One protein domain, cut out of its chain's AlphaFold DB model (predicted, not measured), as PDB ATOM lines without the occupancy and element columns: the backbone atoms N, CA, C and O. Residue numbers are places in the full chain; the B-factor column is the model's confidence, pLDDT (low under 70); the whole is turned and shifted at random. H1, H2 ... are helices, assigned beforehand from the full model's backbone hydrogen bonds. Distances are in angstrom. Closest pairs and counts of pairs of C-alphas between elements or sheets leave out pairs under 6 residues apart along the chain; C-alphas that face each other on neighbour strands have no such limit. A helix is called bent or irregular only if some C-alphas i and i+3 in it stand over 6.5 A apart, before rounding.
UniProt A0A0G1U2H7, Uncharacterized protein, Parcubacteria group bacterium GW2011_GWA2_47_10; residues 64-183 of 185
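AT A GLANCE: This is residues 64 to 183 of the 185 residues of an uncharacterized protein of Parcubacteria group bacterium GW2011_GWA2_47_10 (UniProt A0A0G1U2H7). A long bent helix, H5, folds back on itself, and its two arms, H5a and H5b, run side by side in opposite ways; H3 lies near the middle of the domain and packs on H5b, while the short H6 caps the arms on the side away from H3. H1 crosses H3 at a steep angle, and H2 is set off on another side, joined to H1 and H3 by two long loops, residues 74 to 91 and 102 to 115. The printed part has 120 residues with six named helices, H1 to H6 in order, and no named strand, and its class is all helix. It is compact, with a radius of gyration of the C-alphas of 13.5 A, and a rounded outline spanning 36 by 32 by 29 A.

IN THESE COORDINATES: H1, residues 64 to 73, begins at C-alpha 64 (1.209, 49.135, -18.727) and is 14.1 A long. H2, residues 92 to 101, measures 14.3 A. H3, residues 116 to 128, measures 18.1 A, and H4, residues 130 to 134, 8.4 A. H5, residues 137 to 176, was assigned as one helix by its hydrogen bonds but is bent: C-alphas 157 and 160 are 8.4 A apart. Its arm H5a, residues 137 to 157, is 30.3 A long and begins at C-alpha 137 (16.889, 35.654, -18.333). Its arm H5b, residues 160 to 176, is 24.6 A long. Both arms are irregular, with C-alphas 153 and 156 7.4 A apart in H5a, and C-alphas 162 and 165 7.3 A apart in H5b. H6, residues 180 to 183, is 5.5 A long and ends at C-alpha 183 (9.881, 43.596, -3.699).

HOW THE PARTS SIT: H5 is the hub, touching three other helices. H5a and H5b only just touch, with 3 pairs of C-alphas within 8 A, the closest Trp 155 and Leu 162 at 7.0 A, at a shallow tilt of 22 degrees, opposite ways. H3 touches H5b, the closest C-alphas being Leu 127 and Ala 173 at 6.3 A. H1 touches H3 at a steep tilt of 61 degrees, the closest C-alphas being Met 64 and Gly 124 at 4.5 A. H6 touches H5b through residues 171 to 174 alone, the closest C-alphas being Leu 174 and Glu 180 at 5.0 A. H2 is close to H5a but not clearly touching, the closest C-alphas being Asn 101 and Asp 139 at 7.3 A. H4 is likewise close to H3 but not clearly touching, with the C-alphas of Leu 126 and Met 132 closest at 5.9 A. H1 and H2 are apart. Every O i to N i+4 pair is within hydrogen-bond range in H1, H2 and H3, against 13 of 17 in H5a, 8 of 13 in H5b and 0 of 1 in H4, where 2 of 2 O i to N i+3 pairs are; H6 is too short for an i+4 pair.

THE WHOLE: The C-alphas farthest apart, Ser 86 and Tyr 181, are 37.1 A apart. The printed part has no cut. The links H1 to H2 and H2 to H3 are long. The mean pLDDT of the printed part is 84.8, and residues 81 to 89, 160 and 164 are under 70.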
ATOM      1  N   MET A  64       0.950  50.390 -18.007       83.06
ATOM      2  CA  MET A  64       1.209  49.135 -18.727       83.06
ATOM      3  C   MET A  64       0.080  48.744 -19.679       83.06
ATOM      4  O   MET A  64       0.355  48.144 -20.714       83.06
ATOM      5  N   ASP A  65      -1.172  49.104 -19.376       78.38
ATOM      6  CA  ASP A  65      -2.301  48.865 -20.278       78.38
ATOM      7  C   ASP A  65      -2.196  49.739 -21.530       78.38
ATOM      8  O   ASP A  65      -2.599  49.309 -22.609       78.38
ATOM      9  N   VAL A  66      -1.612  50.937 -21.413       79.44
ATOM     10  CA  VAL A  66      -1.280  51.783 -22.570       79.44
ATOM     11  C   VAL A  66      -0.232  51.098 -23.439       79.44
ATOM     12  O   VAL A  66      -0.415  50.967 -24.646       79.44
ATOM     13  N   VAL A  67       0.840  50.585 -22.828       85.06
ATOM     14  CA  VAL A  67       1.874  49.832 -23.555       85.06
ATOM     15  C   VAL A  67       1.282  48.581 -24.212       85.06
ATOM     16  O   VAL A  67       1.564  48.313 -25.378       85.06
ATOM     17  N   LYS A  68       0.420  47.839 -23.506       87.88
ATOM     18  CA  LYS A  68      -0.300  46.671 -24.031       87.88
ATOM     19  C   LYS A  68      -1.171  47.035 -25.231       87.88
ATOM     20  O   LYS A  68      -1.154  46.327 -26.232       87.88
ATOM     21  N   ASP A  69      -1.923  48.125 -25.141       85.06
ATOM     22  CA  ASP A  69      -2.791  48.591 -26.221       85.06
ATOM     23  C   ASP A  69      -1.986  48.987 -27.461       85.06
ATOM     24  O   ASP A  69      -2.336  48.608 -28.575       85.06
ATOM     25  N   LEU A  70      -0.858  49.675 -27.267       86.06
ATOM     26  CA  LEU A  70       0.062  50.011 -28.350       86.06
ATOM     27  C   LEU A  70       0.658  48.760 -28.991       86.06
ATOM     28  O   LEU A  70       0.677  48.667 -30.213       86.06
ATOM     29  N   LEU A  71       1.078  47.775 -28.195       87.81
ATOM     30  CA  LEU A  71       1.574  46.493 -28.704       87.81
ATOM     31  C   LEU A  71       0.538  45.775 -29.583       87.81
ATOM     32  O   LEU A  71       0.915  45.175 -30.586       87.81
ATOM     33  N   ILE A  72      -0.748  45.844 -29.224       88.56
ATOM     34  CA  ILE A  72      -1.837  45.177 -29.954       88.56
ATOM     35  C   ILE A  72      -2.240  45.968 -31.204       88.56
ATOM     36  O   ILE A  72      -2.372  45.398 -32.283       88.56
ATOM     37  N   ASN A  73      -2.456  47.276 -31.062       86.62
ATOM     38  CA  ASN A  73      -3.151  48.075 -32.069       86.62
ATOM     39  C   ASN A  73      -2.213  48.912 -32.943       86.62
ATOM     40  O   ASN A  73      -2.556  49.220 -34.085       86.62
ATOM     41  N   ARG A  74      -1.049  49.324 -32.425       86.31
ATOM     42  CA  ARG A  74      -0.110  50.247 -33.092       86.31
ATOM     43  C   ARG A  74       1.353  49.955 -32.698       86.31
ATOM     44  O   ARG A  74       2.031  50.849 -32.193       86.31
ATOM     45  N   PRO A  75       1.889  48.741 -32.928       83.00
ATOM     46  CA  PRO A  75       3.220  48.367 -32.433       83.00
ATOM     47  C   PRO A  75       4.344  49.254 -32.989       83.00
ATOM     48  O   PRO A  75       5.321  49.516 -32.291       83.00
ATOM     49  N   SER A  76       4.183  49.791 -34.204       82.00
ATOM     50  CA  SER A  76       5.131  50.744 -34.798       82.00
ATOM     51  C   SER A  76       5.260  52.054 -34.017       82.00
ATOM     52  O   SER A  76       6.254  52.751 -34.175       82.00
ATOM     53  N   TRP A  77       4.295  52.395 -33.158       81.62
ATOM     54  CA  TRP A  77       4.333  53.625 -32.369       81.62
ATOM     55  C   TRP A  77       5.213  53.511 -31.125       81.62
ATOM     56  O   TRP A  77       5.602  54.536 -30.572       81.62
ATOM     57  N   LEU A  78       5.569  52.299 -30.681       78.25
ATOM     58  CA  LEU A  78       6.339  52.090 -29.448       78.25
ATOM     59  C   LEU A  78       7.703  52.788 -29.453       78.25
ATOM     60  O   LEU A  78       8.136  53.275 -28.408       78.25
ATOM     61  N   SER A  79       8.352  52.896 -30.614       75.62
ATOM     62  CA  SER A  79       9.611  53.637 -30.774       75.62
ATOM     63  C   SER A  79       9.453  55.143 -30.524       75.62
ATOM     64  O   SER A  79      10.428  55.811 -30.180       75.62
ATOM     65  N   HIS A  80       8.233  55.679 -30.637       72.88
ATOM     66  CA  HIS A  80       7.914  57.100 -30.475       72.88
ATOM     67  C   HIS A  80       7.379  57.456 -29.081       72.88
ATOM     68  O   HIS A  80       7.391  58.625 -28.699       72.88
ATOM     69  N   VAL A  81       6.957  56.464 -28.286       67.00
ATOM     70  CA  VAL A  81       6.424  56.656 -26.919       67.00
ATOM     71  C   VAL A  81       7.465  57.273 -25.973       67.00
ATOM     72  O   VAL A  81       7.126  57.815 -24.923       67.00
ATOM     73  N   CYS A  82       8.749  57.220 -26.331       63.97
ATOM     74  CA  CYS A  82       9.854  57.681 -25.497       63.97
ATOM     75  C   CYS A  82      10.910  58.424 -26.318       63.97
ATOM     76  O   CYS A  82      12.029  57.948 -26.442       63.97
ATOM     77  N   ASN A  83      10.601  59.604 -26.850       56.72
ATOM     78  CA  ASN A  83      11.614  60.416 -27.529       56.72
ATOM     79  C   ASN A  83      12.524  61.129 -26.517       56.72
ATOM     80  O   ASN A  83      12.299  62.286 -26.169       56.72
ATOM     81  N   CYS A  84      13.580  60.455 -26.045       63.88
ATOM     82  CA  CYS A  84      14.714  61.152 -25.432       63.88
ATOM     83  C   CYS A  84      15.678  61.729 -26.490       63.88
ATOM     84  O   CYS A  84      16.539  62.513 -26.117       63.88
ATOM     85  N   PHE A  85      15.516  61.403 -27.782       49.16
ATOM     86  CA  PHE A  85      16.422  61.792 -28.882       49.16
ATOM     87  C   PHE A  85      16.690  63.298 -29.013       49.16
ATOM     88  O   PHE A  85      17.787  63.691 -29.389       49.16
ATOM     89  N   SER A  86      15.698  64.134 -28.708       48.59
ATOM     90  CA  SER A  86      15.798  65.599 -28.763       48.59
ATOM     91  C   SER A  86      15.882  66.248 -27.379       48.59
ATOM     92  O   SER A  86      15.888  67.473 -27.265       48.59
ATOM     93  N   ALA A  87      15.933  65.448 -26.310       53.91
ATOM     94  CA  ALA A  87      15.971  65.958 -24.952       53.91
ATOM     95  C   ALA A  87      17.432  66.150 -24.504       53.91
ATOM     96  O   ALA A  87      18.215  65.203 -24.606       53.91
ATOM     97  N   PRO A  88      17.785  67.278 -23.851       57.28
ATOM     98  CA  PRO A  88      19.040  67.429 -23.090       57.28
ATOM     99  C   PRO A  88      19.289  66.296 -22.073       57.28
ATOM    100  O   PRO A  88      20.368  66.149 -21.508       57.28
ATOM    101  N   CYS A  89      18.256  65.497 -21.815       58.34
ATOM    102  CA  CYS A  89      18.210  64.389 -20.885       58.34
ATOM    103  C   CYS A  89      18.614  63.035 -21.503       58.34
ATOM    104  O   CYS A  89      18.550  62.032 -20.785       58.34
ATOM    105  N   TYR A  90      18.982  62.953 -22.793       71.25
ATOM    106  CA  TYR A  90      19.524  61.712 -23.361       71.25
ATOM    107  C   TYR A  90      20.881  61.402 -22.732       71.25
ATOM    108  O   TYR A  90      21.813  62.199 -22.783       71.25
ATOM    109  N   ARG A  91      20.998  60.230 -22.106       78.12
ATOM    110  CA  ARG A  91      22.206  59.833 -21.378       78.12
ATOM    111  C   ARG A  91      22.917  58.719 -22.132       78.12
ATOM    112  O   ARG A  91      22.701  57.549 -21.823       78.12
ATOM    113  N   ILE A  92      23.771  59.102 -23.084       82.50
ATOM    114  CA  ILE A  92      24.595  58.176 -23.884       82.50
ATOM    115  C   ILE A  92      25.341  57.164 -22.994       82.50
ATOM    116  O   ILE A  92      25.175  55.970 -23.226       82.50
ATOM    117  N   PRO A  93      26.027  57.561 -21.900       87.00
ATOM    118  CA  PRO A  93      26.758  56.590 -21.079       87.00
ATOM    119  C   PRO A  93      25.859  55.529 -20.427       87.00
ATOM    120  O   PRO A  93      26.283  54.403 -20.175       87.00
ATOM    121  N   ILE A  94      24.595  55.874 -20.152       85.94
ATOM    122  CA  ILE A  94      23.619  54.912 -19.633       85.94
ATOM    123  C   ILE A  94      23.198  53.953 -20.743       85.94
ATOM    124  O   ILE A  94      23.133  52.752 -20.492       85.94
ATOM    125  N   ARG A  95      22.936  54.459 -21.954       87.25
ATOM    126  CA  ARG A  95      22.604  53.622 -23.111       87.25
ATOM    127  C   ARG A  95      23.690  52.575 -23.359       87.25
ATOM    128  O   ARG A  95      23.383  51.388 -23.382       87.25
ATOM    129  N   GLU A  96      24.946  53.001 -23.422       88.94
ATOM    130  CA  GLU A  96      26.087  52.096 -23.597       88.94
ATOM    131  C   GLU A  96      26.203  51.080 -22.449       88.94
ATOM    132  O   GLU A  96      26.584  49.931 -22.650       88.94
ATOM    133  N   SER A  97      25.863  51.478 -21.217       90.19
ATOM    134  CA  SER A  97      25.833  50.552 -20.081       90.19
ATOM    135  C   SER A  97      24.793  49.447 -20.260       90.19
ATOM    136  O   SER A  97      25.053  48.315 -19.857       90.19
ATOM    137  N   TRP A  98      23.630  49.741 -20.845       90.56
ATOM    138  CA  TRP A  98      22.630  48.714 -21.151       90.56
ATOM    139  C   TRP A  98      23.107  47.779 -22.256       90.56
ATOM    140  O   TRP A  98      23.010  46.570 -22.094       90.56
ATOM    141  N   GLU A  99      23.696  48.318 -23.320       90.75
ATOM    142  CA  GLU A  99      24.247  47.514 -24.419       90.75
ATOM    143  C   GLU A  99      25.355  46.567 -23.944       90.75
ATOM    144  O   GLU A  99      25.437  45.436 -24.411       90.75
ATOM    145  N   ARG A 100      26.173  46.991 -22.971       92.44
ATOM    146  CA  ARG A 100      27.215  46.136 -22.380       92.44
ATOM    147  C   ARG A 100      26.678  45.079 -21.417       92.44
ATOM    148  O   ARG A 100      27.188  43.966 -21.411       92.44
ATOM    149  N   ASN A 101      25.724  45.434 -20.553       93.31
ATOM    150  CA  ASN A 101      25.328  44.581 -19.422       93.31
ATOM    151  C   ASN A 101      24.030  43.793 -19.642       93.31
ATOM    152  O   ASN A 101      23.751  42.883 -18.868       93.31
ATOM    153  N   ALA A 102      23.224  44.178 -20.630       93.56
ATOM    154  CA  ALA A 102      21.968  43.524 -20.977       93.56
ATOM    155  C   ALA A 102      21.725  43.569 -22.506       93.56
ATOM    156  O   ALA A 102      20.741  44.164 -22.956       93.56
ATOM    157  N   PRO A 103      22.634  42.999 -23.322       92.38
ATOM    158  CA  PRO A 103      22.675  43.189 -24.776       92.38
ATOM    159  C   PRO A 103      21.445  42.654 -25.520       92.38
ATOM    160  O   PRO A 103      21.124  43.124 -26.608       92.38
ATOM    161  N   THR A 104      20.749  41.666 -24.959       92.88
ATOM    162  CA  THR A 104      19.532  41.100 -25.551       92.88
ATOM    163  C   THR A 104      18.270  41.818 -25.092       92.88
ATOM    164  O   THR A 104      17.199  41.539 -25.627       92.88
ATOM    165  N   PHE A 105      18.369  42.757 -24.142       88.88
ATOM    166  CA  PHE A 105      17.241  43.567 -23.704       88.88
ATOM    167  C   PHE A 105      16.976  44.689 -24.720       88.88
ATOM    168  O   PHE A 105      17.755  45.640 -24.817       88.88
ATOM    169  N   PRO A 106      15.876  44.630 -25.489       82.19
ATOM    170  CA  PRO A 106      15.667  45.549 -26.595       82.19
ATOM    171  C   PRO A 106      15.345  46.946 -26.066       82.19
ATOM    172  O   PRO A 106      14.267  47.168 -25.517       82.19
ATOM    173  N   LEU A 107      16.235  47.906 -26.290       85.31
ATOM    174  CA  LEU A 107      15.951  49.325 -26.104       85.31
ATOM    175  C   LEU A 107      15.809  49.989 -27.472       85.31
ATOM    176  O   LEU A 107      16.711  49.885 -28.304       85.31
ATOM    177  N   TYR A 108      14.713  50.716 -27.693       83.00
ATOM    178  CA  TYR A 108      14.571  51.523 -28.908       83.00
ATOM    179  C   TYR A 108      15.658  52.599 -28.955       83.00
ATOM    180  O   TYR A 108      16.106  53.061 -27.906       83.00
ATOM    181  N   ASP A 109      16.063  53.026 -30.150       76.75
ATOM    182  CA  ASP A 109      17.111  54.046 -30.328       76.75
ATOM    183  C   ASP A 109      16.795  55.339 -29.562       76.75
ATOM    184  O   ASP A 109      17.677  56.036 -29.069       76.75
ATOM    185  N   SER A 110      15.505  55.628 -29.387       73.38
ATOM    186  CA  SER A 110      14.994  56.780 -28.651       73.38
ATOM    187  C   SER A 110      15.131  56.683 -27.129       73.38
ATOM    188  O   SER A 110      14.864  57.663 -26.426       73.38
ATOM    189  N   GLN A 111      15.588  55.547 -26.595       81.00
ATOM    190  CA  GLN A 111      15.595  55.240 -25.168       81.00
ATOM    191  C   GLN A 111      17.006  55.142 -24.587       81.00
ATOM    192  O   GLN A 111      17.812  54.302 -24.982       81.00
ATOM    193  N   CYS A 112      17.251  55.915 -23.524       82.44
ATOM    194  CA  CYS A 112      18.440  55.762 -22.679       82.44
ATOM    195  C   CYS A 112      18.296  54.653 -21.617       82.44
ATOM    196  O   CYS A 112      19.267  54.313 -20.950       82.44
ATOM    197  N   GLY A 113      17.085  54.121 -21.403       81.31
ATOM    198  CA  GLY A 113      16.827  52.971 -20.525       81.31
ATOM    199  C   GLY A 113      16.697  53.260 -19.019       81.31
ATOM    200  O   GLY A 113      16.393  52.343 -18.265       81.31
ATOM    201  N   SER A 114      16.889  54.500 -18.548       80.06
ATOM    202  CA  SER A 114      16.964  54.796 -17.095       80.06
ATOM    203  C   SER A 114      15.927  55.788 -16.553       80.06
ATOM    204  O   SER A 114      15.711  55.853 -15.342       80.06
ATOM    205  N   CYS A 115      15.238  56.553 -17.404       80.31
ATOM    206  CA  CYS A 115      14.160  57.424 -16.926       80.31
ATOM    207  C   CYS A 115      12.900  56.619 -16.560       80.31
ATOM    208  O   CYS A 115      12.707  55.499 -17.040       80.31
ATOM    209  N   VAL A 116      12.014  57.220 -15.759       79.75
ATOM    210  CA  VAL A 116      10.744  56.598 -15.342       79.75
ATOM    211  C   VAL A 116       9.926  56.101 -16.540       79.75
ATOM    212  O   VAL A 116       9.474  54.964 -16.543       79.75
ATOM    213  N   LYS A 117       9.869  56.876 -17.632       80.44
ATOM    214  CA  LYS A 117       9.149  56.527 -18.872       80.44
ATOM    215  C   LYS A 117       9.762  55.335 -19.617       80.44
ATOM    216  O   LYS A 117       9.036  54.459 -20.086       80.44
ATOM    217  N   CYS A 118      11.095  55.263 -19.692       85.50
ATOM    218  CA  CYS A 118      11.792  54.107 -20.267       85.50
ATOM    219  C   CYS A 118      11.509  52.845 -19.446       85.50
ATOM    220  O   CYS A 118      11.242  51.789 -20.013       85.50
ATOM    221  N   ARG A 119      11.529  52.951 -18.111       88.81
ATOM    222  CA  ARG A 119      11.223  51.823 -17.225       88.81
ATOM    223  C   ARG A 119       9.767  51.398 -17.320       88.81
ATOM    224  O   ARG A 119       9.526  50.203 -17.403       88.81
ATOM    225  N   ILE A 120       8.828  52.342 -17.401       86.19
ATOM    226  CA  ILE A 120       7.410  52.062 -17.652       86.19
ATOM    227  C   ILE A 120       7.242  51.269 -18.950       86.19
ATOM    228  O   ILE A 120       6.657  50.191 -18.955       86.19
ATOM    229  N   THR A 121       7.817  51.768 -20.044       87.00
ATOM    230  CA  THR A 121       7.689  51.134 -21.363       87.00
ATOM    231  C   THR A 121       8.258  49.718 -21.350       87.00
ATOM    232  O   THR A 121       7.610  48.776 -21.797       87.00
ATOM    233  N   ASN A 122       9.459  49.547 -20.800       89.81
ATOM    234  CA  ASN A 122      10.129  48.252 -20.764       89.81
ATOM    235  C   ASN A 122       9.483  47.265 -19.789       89.81
ATOM    236  O   ASN A 122       9.430  46.074 -20.084       89.81
ATOM    237  N   LEU A 123       8.924  47.746 -18.680       91.44
ATOM    238  CA  LEU A 123       8.111  46.936 -17.780       91.44
ATOM    239  C   LEU A 123       6.833  46.450 -18.481       91.44
ATOM    240  O   LEU A 123       6.513  45.264 -18.422       91.44
ATOM    241  N   GLY A 124       6.156  47.327 -19.224       90.69
ATOM    242  CA  GLY A 124       4.958  46.973 -19.988       90.69
ATOM    243  C   GLY A 124       5.264  45.944 -21.070       90.69
ATOM    244  O   GLY A 124       4.525  44.976 -21.240       90.69
ATOM    245  N   ARG A 125       6.417  46.078 -21.735       91.06
ATOM    246  CA  ARG A 125       6.909  45.070 -22.677       91.06
ATOM    247  C   ARG A 125       7.215  43.751 -21.980       91.06
ATOM    248  O   ARG A 125       6.727  42.718 -22.420       91.06
ATOM    249  N   LEU A 126       7.929  43.757 -20.853       92.81
ATOM    250  CA  LEU A 126       8.184  42.536 -20.081       92.81
ATOM    251  C   LEU A 126       6.893  41.807 -19.697       92.81
ATOM    252  O   LEU A 126       6.882  40.576 -19.638       92.81
ATOM    253  N   LEU A 127       5.809  42.534 -19.439       92.81
ATOM    254  CA  LEU A 127       4.520  41.953 -19.083       92.81
ATOM    255  C   LEU A 127       3.729  41.467 -20.305       92.81
ATOM    256  O   LEU A 127       3.143  40.383 -20.227       92.81
ATOM    257  N   HIS A 128       3.755  42.204 -21.420       92.62
ATOM    258  CA  HIS A 128       2.784  42.048 -22.509       92.62
ATOM    259  C   HIS A 128       3.367  41.810 -23.911       92.62
ATOM    260  O   HIS A 128       2.644  41.300 -24.760       92.62
ATOM    261  N   ASP A 129       4.629  42.150 -24.173       90.94
ATOM    262  CA  ASP A 129       5.258  42.039 -25.497       90.94
ATOM    263  C   ASP A 129       5.757  40.598 -25.745       90.94
ATOM    264  O   ASP A 129       6.668  40.131 -25.047       90.94
ATOM    265  N   PRO A 130       5.211  39.869 -26.742       89.06
ATOM    266  CA  PRO A 130       5.670  38.521 -27.075       89.06
ATOM    267  C   PRO A 130       7.147  38.456 -27.477       89.06
ATOM    268  O   PRO A 130       7.767  37.400 -27.316       89.06
ATOM    269  N   ALA A 131       7.728  39.555 -27.972       88.94
ATOM    270  CA  ALA A 131       9.140  39.618 -28.340       88.94
ATOM    271  C   ALA A 131      10.068  39.439 -27.131       88.94
ATOM    272  O   ALA A 131      11.191  38.959 -27.296       88.94
ATOM    273  N   MET A 132       9.589  39.719 -25.913       91.44
ATOM    274  CA  MET A 132      10.390  39.558 -24.695       91.44
ATOM    275  C   MET A 132      10.729  38.096 -24.385       91.44
ATOM    276  O   MET A 132      11.638  37.839 -23.608       91.44
ATOM    277  N   LYS A 133      10.085  37.126 -25.053       89.88
ATOM    278  CA  LYS A 133      10.484  35.708 -25.006       89.88
ATOM    279  C   LYS A 133      11.887  35.445 -25.567       89.88
ATOM    280  O   LYS A 133      12.438  34.384 -25.312       89.88
ATOM    281  N   ARG A 134      12.431  36.364 -26.373       92.75
ATOM    282  CA  ARG A 134      13.770  36.249 -26.978       92.75
ATOM    283  C   ARG A 134      14.874  36.859 -26.110       92.75
ATOM    284  O   ARG A 134      16.042  36.726 -26.458       92.75
ATOM    285  N   VAL A 135      14.506  37.550 -25.033       94.56
ATOM    286  CA  VAL A 135      15.448  38.204 -24.120       94.56
ATOM    287  C   VAL A 135      15.989  37.165 -23.151       94.56
ATOM    288  O   VAL A 135      15.225  36.359 -22.618       94.56
ATOM    289  N   GLN A 136      17.298  37.190 -22.922       95.94
ATOM    290  CA  GLN A 136      17.941  36.262 -22.004       95.94
ATOM    291  C   GLN A 136      17.502  36.532 -20.554       95.94
ATOM    292  O   GLN A 136      17.347  37.699 -20.167       95.94
ATOM    293  N   PRO A 137      17.294  35.489 -19.729       95.00
ATOM    294  CA  PRO A 137      16.889  35.654 -18.333       95.00
ATOM    295  C   PRO A 137      17.821  36.564 -17.521       95.00
ATOM    296  O   PRO A 137      17.356  37.320 -16.666       95.00
ATOM    297  N   GLU A 138      19.124  36.544 -17.807       95.81
ATOM    298  CA  GLU A 138      20.142  37.362 -17.141       95.81
ATOM    299  C   GLU A 138      19.912  38.856 -17.389       95.81
ATOM    300  O   GLU A 138      20.005  39.664 -16.462       95.81
ATOM    301  N   ASP A 139      19.520  39.213 -18.608       96.00
ATOM    302  CA  ASP A 139      19.261  40.589 -19.027       96.00
ATOM    303  C   ASP A 139      17.946  41.113 -18.433       96.00
ATOM    304  O   ASP A 139      17.855  42.266 -17.997       96.00
ATOM    305  N   ILE A 140      16.930  40.247 -18.327       94.94
ATOM    306  CA  ILE A 140      15.694  40.545 -17.586       94.94
ATOM    307  C   ILE A 140      16.015  40.759 -16.103       94.94
ATOM    308  O   ILE A 140      15.560  41.735 -15.498       94.94
ATOM    309  N   SER A 141      16.841  39.887 -15.521       95.38
ATOM    310  CA  SER A 141      17.291  40.009 -14.136       95.38
ATOM    311  C   SER A 141      18.042  41.318 -13.908       95.38
ATOM    312  O   SER A 141      17.794  42.014 -12.919       95.38
ATOM    313  N   TYR A 142      18.924  41.692 -14.840       94.88
ATOM    314  CA  TYR A 142      19.637  42.960 -14.819       94.88
ATOM    315  C   TYR A 142      18.653  44.133 -14.831       94.88
ATOM    316  O   TYR A 142      18.751  45.013 -13.972       94.88
ATOM    317  N   PHE A 143      17.650  44.126 -15.716       94.25
ATOM    318  CA  PHE A 143      16.634  45.178 -15.746       94.25
ATOM    319  C   PHE A 143      15.877  45.308 -14.419       94.25
ATOM    320  O   PHE A 143      15.757  46.417 -13.884       94.25
ATOM    321  N   LEU A 144      15.399  44.195 -13.857       95.06
ATOM    322  CA  LEU A 144      14.627  44.194 -12.612       95.06
ATOM    323  C   LEU A 144      15.480  44.647 -11.420       95.06
ATOM    324  O   LEU A 144      15.092  45.572 -10.715       95.06
ATOM    325  N   LYS A 145      16.696  44.114 -11.247       94.56
ATOM    326  CA  LYS A 145      17.633  44.548 -10.190       94.56
ATOM    327  C   LYS A 145      17.984  46.030 -10.299       94.56
ATOM    328  O   LYS A 145      18.031  46.740  -9.294       94.56
ATOM    329  N   THR A 146      18.220  46.515 -11.515       93.44
ATOM    330  CA  THR A 146      18.551  47.925 -11.751       93.44
ATOM    331  C   THR A 146      17.330  48.822 -11.549       93.44
ATOM    332  O   THR A 146      17.486  49.994 -11.217       93.44
ATOM    333  N   THR A 147      16.114  48.297 -11.728       92.94
ATOM    334  CA  THR A 147      14.859  48.987 -11.385       92.94
ATOM    335  C   THR A 147      14.664  49.055  -9.875       92.94
ATOM    336  O   THR A 147      14.417  50.144  -9.369       92.94
ATOM    337  N   ALA A 148      14.888  47.952  -9.151       93.56
ATOM    338  CA  ALA A 148      14.825  47.904  -7.688       93.56
ATOM    339  C   ALA A 148      15.719  48.968  -7.038       93.56
ATOM    340  O   ALA A 148      15.277  49.691  -6.155       93.56
ATOM    341  N   LYS A 149      16.969  49.091  -7.507       92.06
ATOM    342  CA  LYS A 149      17.922  50.092  -6.997       92.06
ATOM    343  C   LYS A 149      17.508  51.527  -7.320       92.06
ATOM    344  O   LYS A 149      17.769  52.427  -6.542       92.06
ATOM    345  N   TRP A 150      16.879  51.731  -8.472       91.06
ATOM    346  CA  TRP A 150      16.515  53.056  -8.967       91.06
ATOM    347  C   TRP A 150      15.251  53.625  -8.312       91.06
ATOM    348  O   TRP A 150      15.121  54.844  -8.230       91.06
ATOM    349  N   ILE A 151      14.325  52.773  -7.857       91.00
ATOM    350  CA  ILE A 151      13.060  53.208  -7.243       91.00
ATOM    351  C   ILE A 151      13.301  54.109  -6.015       91.00
ATOM    352  O   ILE A 151      12.783  55.227  -6.032       91.00
ATOM    353  N   PRO A 152      14.103  53.714  -5.002       90.69
ATOM    354  CA  PRO A 152      14.382  54.571  -3.848       90.69
ATOM    355  C   PRO A 152      15.012  55.910  -4.244       90.69
ATOM    356  O   PRO A 152      14.561  56.958  -3.793       90.69
ATOM    357  N   ASP A 153      15.982  55.894  -5.167       89.00
ATOM    358  CA  ASP A 153      16.681  57.099  -5.638       89.00
ATOM    359  C   ASP A 153      15.748  58.115  -6.316       89.00
ATOM    360  O   ASP A 153      16.076  59.300  -6.427       89.00
ATOM    361  N   LYS A 154      14.610  57.653  -6.849       86.56
ATOM    362  CA  LYS A 154      13.626  58.491  -7.546       86.56
ATOM    363  C   LYS A 154      12.352  58.737  -6.772       86.56
ATOM    364  O   LYS A 154      11.587  59.594  -7.208       86.56
ATOM    365  N   TRP A 155      12.162  58.079  -5.634       84.44
ATOM    366  CA  TRP A 155      10.950  58.194  -4.838       84.44
ATOM    367  C   TRP A 155      10.615  59.652  -4.514       84.44
ATOM    368  O   TRP A 155       9.543  60.119  -4.876       84.44
ATOM    369  N   GLU A 156      11.575  60.417  -3.994       82.75
ATOM    370  CA  GLU A 156      11.365  61.822  -3.607       82.75
ATOM    371  C   GLU A 156      11.004  62.754  -4.773       82.75
ATOM    372  O   GLU A 156      10.373  63.788  -4.583       82.75
ATOM    373  N   THR A 157      11.407  62.412  -5.998       77.81
ATOM    374  CA  THR A 157      11.271  63.308  -7.163       77.81
ATOM    375  C   THR A 157      10.208  62.865  -8.162       77.81
ATOM    376  O   THR A 157       9.827  63.652  -9.020       77.81
ATOM    377  N   HIS A 158       9.769  61.606  -8.097       77.31
ATOM    378  CA  HIS A 158       8.871  60.976  -9.070       77.31
ATOM    379  C   HIS A 158       7.792  60.133  -8.368       77.31
ATOM    380  O   HIS A 158       7.291  59.168  -8.949       77.31
ATOM    381  N   LYS A 159       7.480  60.445  -7.100       78.56
ATOM    382  CA  LYS A 159       6.560  59.668  -6.256       78.56
ATOM    383  C   LYS A 159       5.220  59.426  -6.941       78.56
ATOM    384  O   LYS A 159       4.740  58.302  -6.944       78.56
ATOM    385  N   ASP A 160       4.668  60.460  -7.561       69.56
ATOM    386  CA  ASP A 160       3.404  60.443  -8.297       69.56
ATOM    387  C   ASP A 160       3.373  59.371  -9.399       69.56
ATOM    388  O   ASP A 160       2.419  58.607  -9.505       69.56
ATOM    389  N   MET A 161       4.451  59.254 -10.174       72.12
ATOM    390  CA  MET A 161       4.577  58.246 -11.230       72.12
ATOM    391  C   MET A 161       4.876  56.845 -10.678       72.12
ATOM    392  O   MET A 161       4.529  55.846 -11.302       72.12
ATOM    393  N   LEU A 162       5.530  56.744  -9.517       78.12
ATOM    394  CA  LEU A 162       5.923  55.461  -8.928       78.12
ATOM    395  C   LEU A 162       4.800  54.825  -8.099       78.12
ATOM    396  O   LEU A 162       4.515  53.640  -8.261       78.12
ATOM    397  N   GLU A 163       4.138  55.596  -7.240       73.44
ATOM    398  CA  GLU A 163       3.127  55.142  -6.271       73.44
ATOM    399  C   GLU A 163       1.869  54.553  -6.939       73.44
ATOM    400  O   GLU A 163       1.129  53.785  -6.323       73.44
ATOM    401  N   GLY A 164       1.648  54.853  -8.222       69.56
ATOM    402  CA  GLY A 164       0.504  54.380  -8.996       69.56
ATOM    403  C   GLY A 164       0.643  52.972  -9.589       69.56
ATOM    404  O   GLY A 164       0.985  51.991  -8.923       69.56
ATOM    405  N   SER A 165       0.284  52.836 -10.872       76.06
ATOM    406  CA  SER A 165       0.338  51.545 -11.571       76.06
ATOM    407  C   SER A 165       1.742  50.959 -11.607       76.06
ATOM    408  O   SER A 165       1.875  49.740 -11.509       76.06
ATOM    409  N   PHE A 166       2.776  51.796 -11.687       84.88
ATOM    410  CA  PHE A 166       4.153  51.350 -11.827       84.88
ATOM    411  C   PHE A 166       4.568  50.310 -10.777       84.88
ATOM    412  O   PHE A 166       4.958  49.206 -11.153       84.88
ATOM    413  N   MET A 167       4.435  50.598  -9.475       87.75
ATOM    414  CA  MET A 167       4.881  49.665  -8.428       87.75
ATOM    415  C   MET A 167       4.087  48.354  -8.413       87.75
ATOM    416  O   MET A 167       4.667  47.280  -8.238       87.75
ATOM    417  N   ARG A 168       2.770  48.404  -8.657       87.69
ATOM    418  CA  ARG A 168       1.939  47.188  -8.738       87.69
ATOM    419  C   ARG A 168       2.374  46.287  -9.887       87.69
ATOM    420  O   ARG A 168       2.488  45.073  -9.726       87.69
ATOM    421  N   GLU A 169       2.620  46.882 -11.045       89.88
ATOM    422  CA  GLU A 169       3.044  46.165 -12.243       89.88
ATOM    423  C   GLU A 169       4.498  45.692 -12.135       89.88
ATOM    424  O   GLU A 169       4.838  44.604 -12.602       89.88
ATOM    425  N   TYR A 170       5.340  46.439 -11.422       92.94
ATOM    426  CA  TYR A 170       6.700  46.029 -11.106       92.94
ATOM    427  C   TYR A 170       6.701  44.756 -10.256       92.94
ATOM    428  O   TYR A 170       7.351  43.780 -10.621       92.94
ATOM    429  N   VAL A 171       5.880  44.694  -9.202       93.00
ATOM    430  CA  VAL A 171       5.701  43.474  -8.395       93.00
ATOM    431  C   VAL A 171       5.173  42.305  -9.235       93.00
ATOM    432  O   VAL A 171       5.616  41.169  -9.052       93.00
ATOM    433  N   LYS A 172       4.262  42.547 -10.186       93.31
ATOM    434  CA  LYS A 172       3.809  41.499 -11.119       93.31
ATOM    435  C   LYS A 172       4.950  40.980 -11.994       93.31
ATOM    436  O   LYS A 172       5.048  39.771 -12.188       93.31
ATOM    437  N   ALA A 173       5.820  41.857 -12.493       94.44
ATOM    438  CA  ALA A 173       6.988  41.439 -13.261       94.44
ATOM    439  C   ALA A 173       7.980  40.652 -12.397       94.44
ATOM    440  O   ALA A 173       8.467  39.619 -12.844       94.44
ATOM    441  N   LEU A 174       8.214  41.067 -11.147       95.69
ATOM    442  CA  LEU A 174       9.040  40.302 -10.211       95.69
ATOM    443  C   LEU A 174       8.515  38.872 -10.038       95.69
ATOM    444  O   LEU A 174       9.292  37.936 -10.166       95.69
ATOM    445  N   LYS A 175       7.204  38.693  -9.849       94.88
ATOM    446  CA  LYS A 175       6.581  37.359  -9.774       94.88
ATOM    447  C   LYS A 175       6.722  36.566 -11.073       94.88
ATOM    448  O   LYS A 175       7.078  35.396 -11.052       94.88
ATOM    449  N   LYS A 176       6.465  37.208 -12.217       94.56
ATOM    450  CA  LYS A 176       6.551  36.576 -13.546       94.56
ATOM    451  C   LYS A 176       7.943  36.009 -13.840       94.56
ATOM    452  O   LYS A 176       8.043  35.016 -14.549       94.56
ATOM    453  N   TYR A 177       8.987  36.650 -13.319       94.62
ATOM    454  CA  TYR A 177      10.384  36.300 -13.577       94.62
ATOM    455  C   TYR A 177      11.127  35.799 -12.326       94.62
ATOM    456  O   TYR A 177      12.352  35.798 -12.321       94.62
ATOM    457  N   HIS A 178      10.414  35.361 -11.280       94.56
ATOM    458  CA  HIS A 178      10.988  34.739 -10.074       94.56
ATOM    459  C   HIS A 178      12.015  35.613  -9.316       94.56
ATOM    460  O   HIS A 178      13.069  35.155  -8.870       94.56
ATOM    461  N   HIS A 179      11.713  36.908  -9.191       94.25
ATOM    462  CA  HIS A 179      12.526  37.923  -8.514       94.25
ATOM    463  C   HIS A 179      11.798  38.599  -7.338       94.25
ATOM    464  O   HIS A 179      12.096  39.739  -6.984       94.25
ATOM    465  N   GLU A 180      10.844  37.923  -6.703       92.19
ATOM    466  CA  GLU A 180      10.015  38.457  -5.613       92.19
ATOM    467  C   GLU A 180      10.835  38.975  -4.427       92.19
ATOM    468  O   GLU A 180      10.427  39.924  -3.767       92.19
ATOM    469  N   TYR A 181      12.035  38.437  -4.198       88.62
ATOM    470  CA  TYR A 181      12.959  38.928  -3.169       88.62
ATOM    471  C   TYR A 181      13.364  40.405  -3.356       88.62
ATOM    472  O   TYR A 181      13.861  41.026  -2.421       88.62
ATOM    473  N   LEU A 182      13.154  40.984  -4.546       88.88
ATOM    474  CA  LEU A 182      13.386  42.402  -4.833       88.88
ATOM    475  C   LEU A 182      12.209  43.312  -4.454       88.88
ATOM    476  O   LEU A 182      12.367  44.529  -4.520       88.88
ATOM    477  N   SER A 183      11.037  42.774  -4.093       80.00
ATOM    478  CA  SER A 183       9.881  43.596  -3.699       80.00
ATOM    479  C   SER A 183       9.972  44.112  -2.263       80.00
ATOM    480  O   SER A 183       9.102  44.866  -1.839       80.00
TER     481      SER A 183